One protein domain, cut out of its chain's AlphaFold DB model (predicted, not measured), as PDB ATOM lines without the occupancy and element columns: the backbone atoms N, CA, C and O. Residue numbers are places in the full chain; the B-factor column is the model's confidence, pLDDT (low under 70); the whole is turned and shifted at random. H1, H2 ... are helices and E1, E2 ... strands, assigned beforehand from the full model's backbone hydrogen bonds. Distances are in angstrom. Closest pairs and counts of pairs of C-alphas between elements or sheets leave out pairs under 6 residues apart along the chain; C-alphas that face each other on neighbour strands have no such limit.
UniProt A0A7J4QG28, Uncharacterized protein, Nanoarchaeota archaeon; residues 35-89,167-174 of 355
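AT A GLANCE: This is residues 35 to 89 and 167 to 174 of the 355 residues of an uncharacterized protein of Nanoarchaeota archaeon (UniProt A0A7J4QG28). One long helix, H1, has a two-stranded hairpin, E1 and E2, over one side of it and a very short helix, H2, on the other side near H1's first half; H1 and the tail that ends at residue 89 together make the longest axis. After H1 a stretch with no named element, residues 74 to 89, runs back past the helix toward the end where H1 began. The printed part has 63 residues, with two named strands and two named helices in the order E1, E2, H1, H2; the sheet, in the order E1 - E2, is antiparallel, and the class is mixed, helices and strands. The whole is compact, with a radius of gyration of the C-alphas of 11.8 A, and elongated, spanning 38 by 22 by 18 A.

IN THESE COORDINATES: E1, residues 35 to 39, begins at C-alpha 35 (109.944, 132.670, 103.576) and is 13.1 A long. E2, residues 42 to 47, is 17.1 A long. H1, residues 53 to 73, is 29.2 A long and ends at C-alpha 73 (81.790, 127.965, 97.030). H2, residues 169 to 172, is 5.2 A long and ends at C-alpha 172 (102.469, 115.573, 103.453).

HOW THE PARTS SIT: E1 and E2 form a hairpin, antiparallel at 150 degrees, with N 37 and O 44 2.9 A apart, within hydrogen-bond range. The closest C-alphas of E1 and H1 are those of Phe 39 and Ala 63, 5.7 A apart. H1 and H2 are close but not clearly touching; their closest C-alphas, of Glu 58 and Ile 172, are 7.3 A apart. H2 is apart from E1 and E2. In H1 every O i to N i+4 pair is within hydrogen-bond range; H2 is too short for such a pair, and its one O i to N i+3 pair is within range.

THE WHOLE: The C-alphas of Lys 72 and Pro 89, the two farthest apart, are 39.3 A apart. Residues 90 to 166 are cut out, with 15.8 A between C-alphas 89 and 167. The links E1 to E2 and E2 to H1 are tight. Mean pLDDT of the printed part is 91.2; residues 87 to 89 are under 70.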
ATOM      1  N   GLU A  35     110.239 132.443 104.985       96.81
ATOM      2  CA  GLU A  35     109.944 132.670 103.576       96.81
ATOM      3  C   GLU A  35     108.444 132.877 103.359       96.81
ATOM      4  O   GLU A  35     107.609 132.187 103.947       96.81
ATOM      5  N   THR A  36     108.099 133.832 102.490       97.19
ATOM      6  CA  THR A  36     106.718 134.075 102.043       97.19
ATOM      7  C   THR A  36     106.587 133.682 100.581       97.19
ATOM      8  O   THR A  36     107.265 134.229  99.713       97.19
ATOM      9  N   ILE A  37     105.695 132.737 100.305       97.38
ATOM     10  CA  ILE A  37     105.541 132.105  98.997       97.38
ATOM     11  C   ILE A  37     104.114 132.337  98.501       97.38
ATOM     12  O   ILE A  37     103.163 132.126  99.243       97.38
ATOM     13  N   GLU A  38     103.943 132.750  97.245       97.12
ATOM     14  CA  GLU A  38     102.620 132.984  96.659       97.12
ATOM     15  C   GLU A  38     102.292 131.943  95.583       97.12
ATOM     16  O   GLU A  38     103.038 131.770  94.617       97.12
ATOM     17  N   PHE A  39     101.130 131.306  95.720       97.31
ATOM     18  CA  PHE A  39     100.527 130.443  94.707       97.31
ATOM     19  C   PHE A  39      99.058 130.818  94.538       97.31
ATOM     20  O   PHE A  39      98.350 130.964  95.527       97.31
ATOM     21  N   HIS A  40      98.585 130.971  93.297       95.31
ATOM     22  CA  HIS A  40      97.167 131.238  92.990       95.31
ATOM     23  C   HIS A  40      96.531 132.367  93.838       95.31
ATOM     24  O   HIS A  40      95.370 132.285  94.248       95.31
ATOM     25  N   GLY A  41      97.304 133.421  94.136       92.50
ATOM     26  CA  GLY A  41      96.869 134.556  94.958       92.50
ATOM     27  C   GLY A  41      96.759 134.280  96.463       92.50
ATOM     28  O   GLY A  41      96.252 135.132  97.185       92.50
ATOM     29  N   THR A  42      97.211 133.119  96.940       93.94
ATOM     30  CA  THR A  42      97.289 132.760  98.362       93.94
ATOM     31  C   THR A  42      98.741 132.790  98.828       93.94
ATOM     32  O   THR A  42      99.626 132.222  98.183       93.94
ATOM     33  N   LEU A  43      98.976 133.455  99.964       95.56
ATOM     34  CA  LEU A  43     100.291 133.508 100.614       95.56
ATOM     35  C   LEU A  43     100.471 132.346 101.592       95.56
ATOM     36  O   LEU A  43      99.595 132.109 102.433       95.56
ATOM     37  N   PHE A  44     101.633 131.710 101.502       95.81
ATOM     38  CA  PHE A  44     102.115 130.625 102.343       95.81
ATOM     39  C   PHE A  44     103.407 131.012 103.056       95.81
ATOM     40  O   PHE A  44     104.165 131.855 102.567       95.81
ATOM     41  N   TYR A  45     103.671 130.356 104.182       95.31
ATOM     42  CA  TYR A  45     104.811 130.637 105.046       95.31
ATOM     43  C   TYR A  45     105.535 129.344 105.431       95.31
ATOM     44  O   TYR A  45     104.908 128.347 105.790       95.31
ATOM     45  N   ALA A  46     106.859 129.353 105.374       95.06
ATOM     46  CA  ALA A  46     107.699 128.256 105.849       95.06
ATOM     47  C   ALA A  46     109.045 128.811 106.319       95.06
ATOM     48  O   ALA A  46     109.444 129.902 105.912       95.06
ATOM     49  N   CYS A  47     109.756 128.064 107.157       94.31
ATOM     50  CA  CYS A  47     111.154 128.371 107.441       94.31
ATOM     51  C   CYS A  47     111.993 128.175 106.171       94.31
ATOM     52  O   CYS A  47     111.734 127.233 105.422       94.31
ATOM     53  N   GLU A  48     112.988 129.035 105.914       95.06
ATOM     54  CA  GLU A  48     113.808 128.982 104.684       95.06
ATOM     55  C   GLU A  48     114.384 127.574 104.432       95.06
ATOM     56  O   GLU A  48     114.354 127.060 103.312       95.06
ATOM     57  N   GLU A  49     114.839 126.910 105.497       93.38
ATOM     58  CA  GLU A  49     115.407 125.557 105.458       93.38
ATOM     59  C   GLU A  49     114.412 124.453 105.068       93.38
ATOM     60  O   GLU A  49     114.823 123.404 104.566       93.38
ATOM     61  N   ASP A  50     113.115 124.703 105.243       93.69
ATOM     62  CA  ASP A  50     112.035 123.772 104.933       93.69
ATOM     63  C   ASP A  50     111.473 123.956 103.513       93.69
ATOM     64  O   ASP A  50     110.680 123.132 103.047       93.69
ATOM     65  N   VAL A  51     111.880 125.004 102.786       95.38
ATOM     66  CA  VAL A  51     111.394 125.274 101.425       95.38
ATOM     67  C   VAL A  51     111.998 124.275 100.433       95.38
ATOM     68  O   VAL A  51     113.012 124.512  99.773       95.38
ATOM     69  N   THR A  52     111.344 123.123 100.302       95.81
ATOM     70  CA  THR A  52     111.722 122.053  99.371       95.81
ATOM     71  C   THR A  52     110.739 121.947  98.198       95.81
ATOM     72  O   THR A  52     109.603 122.413  98.298       95.81
ATOM     73  N   PRO A  53     111.112 121.300  97.072       96.94
ATOM     74  CA  PRO A  53     110.183 121.069  95.962       96.94
ATOM     75  C   PRO A  53     108.904 120.322  96.359       96.94
ATOM     76  O   PRO A  53     107.873 120.517  95.724       96.94
ATOM     77  N   GLU A  54     108.976 119.475  97.385       95.31
ATOM     78  CA  GLU A  54     107.827 118.751  97.930       95.31
ATOM     79  C   GLU A  54     106.865 119.709  98.638       95.31
ATOM     80  O   GLU A  54     105.704 119.784  98.251       95.31
ATOM     81  N   ILE A  55     107.360 120.545  99.560       95.31
ATOM     82  CA  ILE A  55     106.546 121.577 100.229       95.31
ATOM     83  C   ILE A  55     105.925 122.545  99.221       95.31
ATOM     84  O   ILE A  55     104.745 122.872  99.313       95.31
ATOM     85  N   MET A  56     106.689 122.956  98.209       97.44
ATOM     86  CA  MET A  56     106.184 123.833  97.152       97.44
ATOM     87  C   MET A  56     105.051 123.186  96.345       97.44
ATOM     88  O   MET A  56     104.120 123.881  95.942       97.44
ATOM     89  N   ALA A  57     105.106 121.871  96.113       97.25
ATOM     90  CA  ALA A  57     104.028 121.144  95.449       97.25
ATOM     91  C   ALA A  57     102.768 121.053  96.328       97.25
ATOM     92  O   ALA A  57     101.657 121.157  95.808       97.25
ATOM     93  N   GLU A  58     102.928 120.907  97.645       96.69
ATOM     94  CA  GLU A  58     101.805 120.922  98.590       96.69
ATOM     95  C   GLU A  58     101.160 122.310  98.690       96.69
ATOM     96  O   GLU A  58      99.934 122.417  98.639       96.69
ATOM     97  N   PHE A  59     101.955 123.383  98.741       97.75
ATOM     98  CA  PHE A  59     101.434 124.753  98.686       97.75
ATOM     99  C   PHE A  59     100.667 125.025  97.390       97.75
ATOM    100  O   PHE A  59      99.562 125.558  97.446       97.75
ATOM    101  N   ASP A  60     101.182 124.600  96.235       98.06
ATOM    102  CA  ASP A  60     100.471 124.714  94.955       98.06
ATOM    103  C   ASP A  60      99.134 123.946  94.956       98.06
ATOM    104  O   ASP A  60      98.115 124.465  94.495       98.06
ATOM    105  N   LEU A  61      99.099 122.729  95.515       97.69
ATOM    106  CA  LEU A  61      97.862 121.954  95.662       97.69
ATOM    107  C   LEU A  61      96.837 122.691  96.534       97.69
ATOM    108  O   LEU A  61      95.690 122.857  96.119       97.69
ATOM    109  N   ILE A  62      97.238 123.132  97.727       97.38
ATOM    110  CA  ILE A  62      96.345 123.819  98.670       97.38
ATOM    111  C   ILE A  62      95.853 125.136  98.074       97.38
ATOM    112  O   ILE A  62      94.675 125.462  98.196       97.38
ATOM    113  N   ALA A  63      96.717 125.868  97.372       97.69
ATOM    114  CA  ALA A  63      96.352 127.110  96.705       97.69
ATOM    115  C   ALA A  63      95.244 126.909  95.662       97.69
ATOM    116  O   ALA A  63      94.318 127.715  95.588       97.69
ATOM    117  N   LYS A  64      95.295 125.811  94.899       98.19
ATOM    118  CA  LYS A  64      94.244 125.439  93.935       98.19
ATOM    119  C   LYS A  64      92.936 125.047  94.612       98.19
ATOM    120  O   LYS A  64      91.869 125.402  94.115       98.19
ATOM    121  N   VAL A  65      92.999 124.351  95.750       98.06
ATOM    122  CA  VAL A  65      91.804 124.053  96.558       98.06
ATOM    123  C   VAL A  65      91.174 125.353  97.061       98.06
ATOM    124  O   VAL A  65      89.983 125.565  96.852       98.06
ATOM    125  N   LYS A  66      91.973 126.276  97.606       96.25
ATOM    126  CA  LYS A  66      91.496 127.587  98.073       96.25
ATOM    127  C   LYS A  66      90.960 128.466  96.943       96.25
ATOM    128  O   LYS A  66      89.987 129.194  97.124       96.25
ATOM    129  N   GLU A  67      91.552 128.397  95.752       96.75
ATOM    130  CA  GLU A  67      91.011 129.043  94.550       96.75
ATOM    131  C   GLU A  67      89.624 128.490  94.200       96.75
ATOM    132  O   GLU A  67      88.687 129.268  94.010       96.75
ATOM    133  N   TYR A  68      89.457 127.164  94.207       97.44
ATOM    134  CA  TYR A  68      88.158 126.520  94.018       97.44
ATOM    135  C   TYR A  68      87.127 126.959  95.069       97.44
ATOM    136  O   TYR A  68      86.002 127.305  94.707       97.44
ATOM    137  N   GLU A  69      87.490 127.012  96.349       95.44
ATOM    138  CA  GLU A  69      86.597 127.468  97.421       95.44
ATOM    139  C   GLU A  69      86.104 128.902  97.193       95.44
ATOM    140  O   GLU A  69      84.902 129.180  97.283       95.44
ATOM    141  N   ARG A  70      87.008 129.816  96.823       94.50
ATOM    142  CA  ARG A  70      86.646 131.205  96.511       94.50
ATOM    143  C   ARG A  70      85.736 131.294  95.289       94.50
ATOM    144  O   ARG A  70      84.722 131.989  95.325       94.50
ATOM    145  N   GLU A  71      86.090 130.610  94.203       94.25
ATOM    146  CA  GLU A  71      85.407 130.760  92.915       94.25
ATOM    147  C   GLU A  71      84.095 129.977  92.806       94.25
ATOM    148  O   GLU A  71      83.181 130.411  92.100       94.25
ATOM    149  N   LYS A  72      84.003 128.810  93.454       94.25
ATOM    150  CA  LYS A  72      82.857 127.893  93.343       94.25
ATOM    151  C   LYS A  72      81.959 127.893  94.568       94.25
ATOM    152  O   LYS A  72      80.752 127.742  94.410       94.25
ATOM    153  N   LEU A  73      82.524 128.071  95.760       92.19
ATOM    154  CA  LEU A  73      81.790 127.965  97.030       92.19
ATOM    155  C   LEU A  73      81.525 129.337  97.671       92.19
ATOM    156  O   LEU A  73      80.758 129.447  98.633       92.19
ATOM    157  N   GLY A  74      82.145 130.396  97.138       90.75
ATOM    158  CA  GLY A  74      82.027 131.755  97.662       90.75
ATOM    159  C   GLY A  74      82.614 131.898  99.066       90.75
ATOM    160  O   GLY A  74      82.106 132.679  99.872       90.75
ATOM    161  N   PHE A  75      83.625 131.093  99.388       90.62
ATOM    162  CA  PHE A  75      84.349 131.157 100.654       90.62
ATOM    163  C   PHE A  75      85.332 132.330 100.646       90.62
ATOM    164  O   PHE A  75      85.880 132.701  99.608       90.62
ATOM    165  N   SER A  76      85.526 132.950 101.810       88.81
ATOM    166  CA  SER A  76      86.624 133.898 102.017       88.81
ATOM    167  C   SER A  76      87.912 133.149 102.351       88.81
ATOM    168  O   SER A  76      87.873 131.993 102.752       88.81
ATOM    169  N   GLU A  77      89.063 133.801 102.214       86.25
ATOM    170  CA  GLU A  77      90.325 133.168 102.598       86.25
ATOM    171  C   GLU A  77      90.365 132.871 104.112       86.25
ATOM    172  O   GLU A  77      89.896 133.669 104.927       86.25
ATOM    173  N   THR A  78      90.925 131.716 104.472       87.88
ATOM    174  CA  THR A  78      91.065 131.214 105.847       87.88
ATOM    175  C   THR A  78      92.548 131.100 106.228       87.88
ATOM    176  O   THR A  78      93.405 131.000 105.345       87.88
ATOM    177  N   PRO A  79      92.891 131.073 107.529       86.06
ATOM    178  CA  PRO A  79      94.266 130.850 107.977       86.06
ATOM    179  C   PRO A  79      94.744 129.393 107.828       86.06
ATOM    180  O   PRO A  79      95.943 129.140 107.920       86.06
ATOM    181  N   ASN A  80      93.841 128.429 107.613       87.62
ATOM    182  CA  ASN A  80      94.221 127.018 107.591       87.62
ATOM    183  C   ASN A  80      95.139 126.694 106.419       87.62
ATOM    184  O   ASN A  80      94.922 127.119 105.283       87.62
ATOM    185  N   TYR A  81      96.117 125.857 106.716       90.69
ATOM    186  CA  TYR A  81      97.093 125.292 105.808       90.69
ATOM    187  C   TYR A  81      97.859 126.353 105.009       90.69
ATOM    188  O   TYR A  81      98.228 126.136 103.860       90.69
ATOM    189  N   ARG A  82      98.095 127.519 105.626       91.81
ATOM    190  CA  ARG A  82      98.928 128.598 105.072       91.81
ATOM    191  C   ARG A  82     100.365 128.569 105.562       91.81
ATOM    192  O   ARG A  82     101.183 129.326 105.063       91.81
ATOM    193  N   GLU A  83     100.698 127.718 106.520       91.50
ATOM    194  CA  GLU A  83     102.072 127.583 106.985       91.50
ATOM    195  C   GLU A  83     102.483 126.123 107.102       91.50
ATOM    196  O   GLU A  83     101.660 125.278 107.456       91.50
ATOM    197  N   TYR A  84     103.748 125.832 106.801       91.50
ATOM    198  CA  TYR A  84     104.351 124.523 107.033       91.50
ATOM    199  C   TYR A  84     105.209 124.547 108.292       91.50
ATOM    200  O   TYR A  84     106.099 125.384 108.434       91.50
ATOM    201  N   ARG A  85     104.940 123.601 109.191       86.94
ATOM    202  CA  ARG A  85     105.700 123.357 110.412       86.94
ATOM    203  C   ARG A  85     106.351 121.985 110.311       86.94
ATOM    204  O   ARG A  85     105.705 120.962 110.538       86.94
ATOM    205  N   ASN A  86     107.645 121.956 110.023       82.06
ATOM    206  CA  ASN A  86     108.433 120.740 110.152       82.06
ATOM    207  C   ASN A  86     108.633 120.464 111.646       82.06
ATOM    208  O   ASN A  86     109.465 121.115 112.275       82.06
ATOM    209  N   GLY A  87     107.778 119.601 112.214       65.88
ATOM    210  CA  GLY A  87     107.609 119.370 113.654       65.88
ATOM    211  C   GLY A  87     108.855 119.698 114.476       65.88
ATOM    212  O   GLY A  87     109.895 119.068 114.306       65.88
ATOM    213  N   LEU A  88     108.759 120.711 115.341       52.53
ATOM    214  CA  LEU A  88     109.903 121.206 116.107       52.53
ATOM    215  C   LEU A  88     110.547 120.043 116.877       52.53
ATOM    216  O   LEU A  88     109.873 119.435 117.717       52.53
ATOM    217  N   PRO A  89     111.840 119.729 116.662       41.41
ATOM    218  CA  PRO A  89     112.538 118.761 117.490       41.41
ATOM    219  C   PRO A  89     112.478 119.219 118.954       41.41
ATOM    220  O   PRO A  89     113.171 120.151 119.355       41.41
ATOM    221  N   LEU A 167     100.306 122.865 107.886       86.62
ATOM    222  CA  LEU A 167     100.861 121.662 107.273       86.62
ATOM    223  C   LEU A 167     101.947 121.121 108.204       86.62
ATOM    224  O   LEU A 167     102.757 121.881 108.732       86.62
ATOM    225  N   ASP A 168     102.003 119.808 108.331       85.19
ATOM    226  CA  ASP A 168     103.033 119.079 109.060       85.19
ATOM    227  C   ASP A 168     103.512 117.882 108.211       85.19
ATOM    228  O   ASP A 168     102.929 117.600 107.154       85.19
ATOM    229  N   PRO A 169     104.589 117.180 108.611       85.75
ATOM    230  CA  PRO A 169     105.043 115.988 107.896       85.75
ATOM    231  C   PRO A 169     103.933 114.941 107.701       85.75
ATOM    232  O   PRO A 169     103.788 114.387 106.612       85.75
ATOM    233  N   ASP A 170     103.083 114.746 108.711       82.62
ATOM    234  CA  ASP A 170     101.968 113.796 108.661       82.62
ATOM    235  C   ASP A 170     100.919 114.176 107.604       82.62
ATOM    236  O   ASP A 170     100.257 113.302 107.043       82.62
ATOM    237  N   PHE A 171     100.718 115.465 107.322       86.38
ATOM    238  CA  PHE A 171      99.855 115.953 106.252       86.38
ATOM    239  C   PHE A 171     100.448 115.629 104.884       86.38
ATOM    240  O   PHE A 171      99.721 115.171 104.000       86.38
ATOM    241  N   ILE A 172     101.757 115.823 104.715       88.19
ATOM    242  CA  ILE A 172     102.469 115.573 103.453       88.19
ATOM    243  C   ILE A 172     102.402 114.094 103.071       88.19
ATOM    244  O   ILE A 172     102.225 113.768 101.898       88.19
ATOM    245  N   GLU A 173     102.455 113.190 104.047       88.31
ATOM    246  CA  GLU A 173     102.385 111.747 103.802       88.31
ATOM    247  C   GLU A 173     100.983 111.245 103.400       88.31
ATOM    248  O   GLU A 173     100.834 110.107 102.945       88.31
ATOM    249  N   ARG A 174      99.933 112.070 103.536       89.44
ATOM    250  CA  ARG A 174      98.561 111.690 103.156       89.44
ATOM    251  C   ARG A 174      98.413 111.577 101.640       89.44
ATOM    252  O   ARG A 174      99.047 112.291 100.861       89.44
TER     253      ARG A 174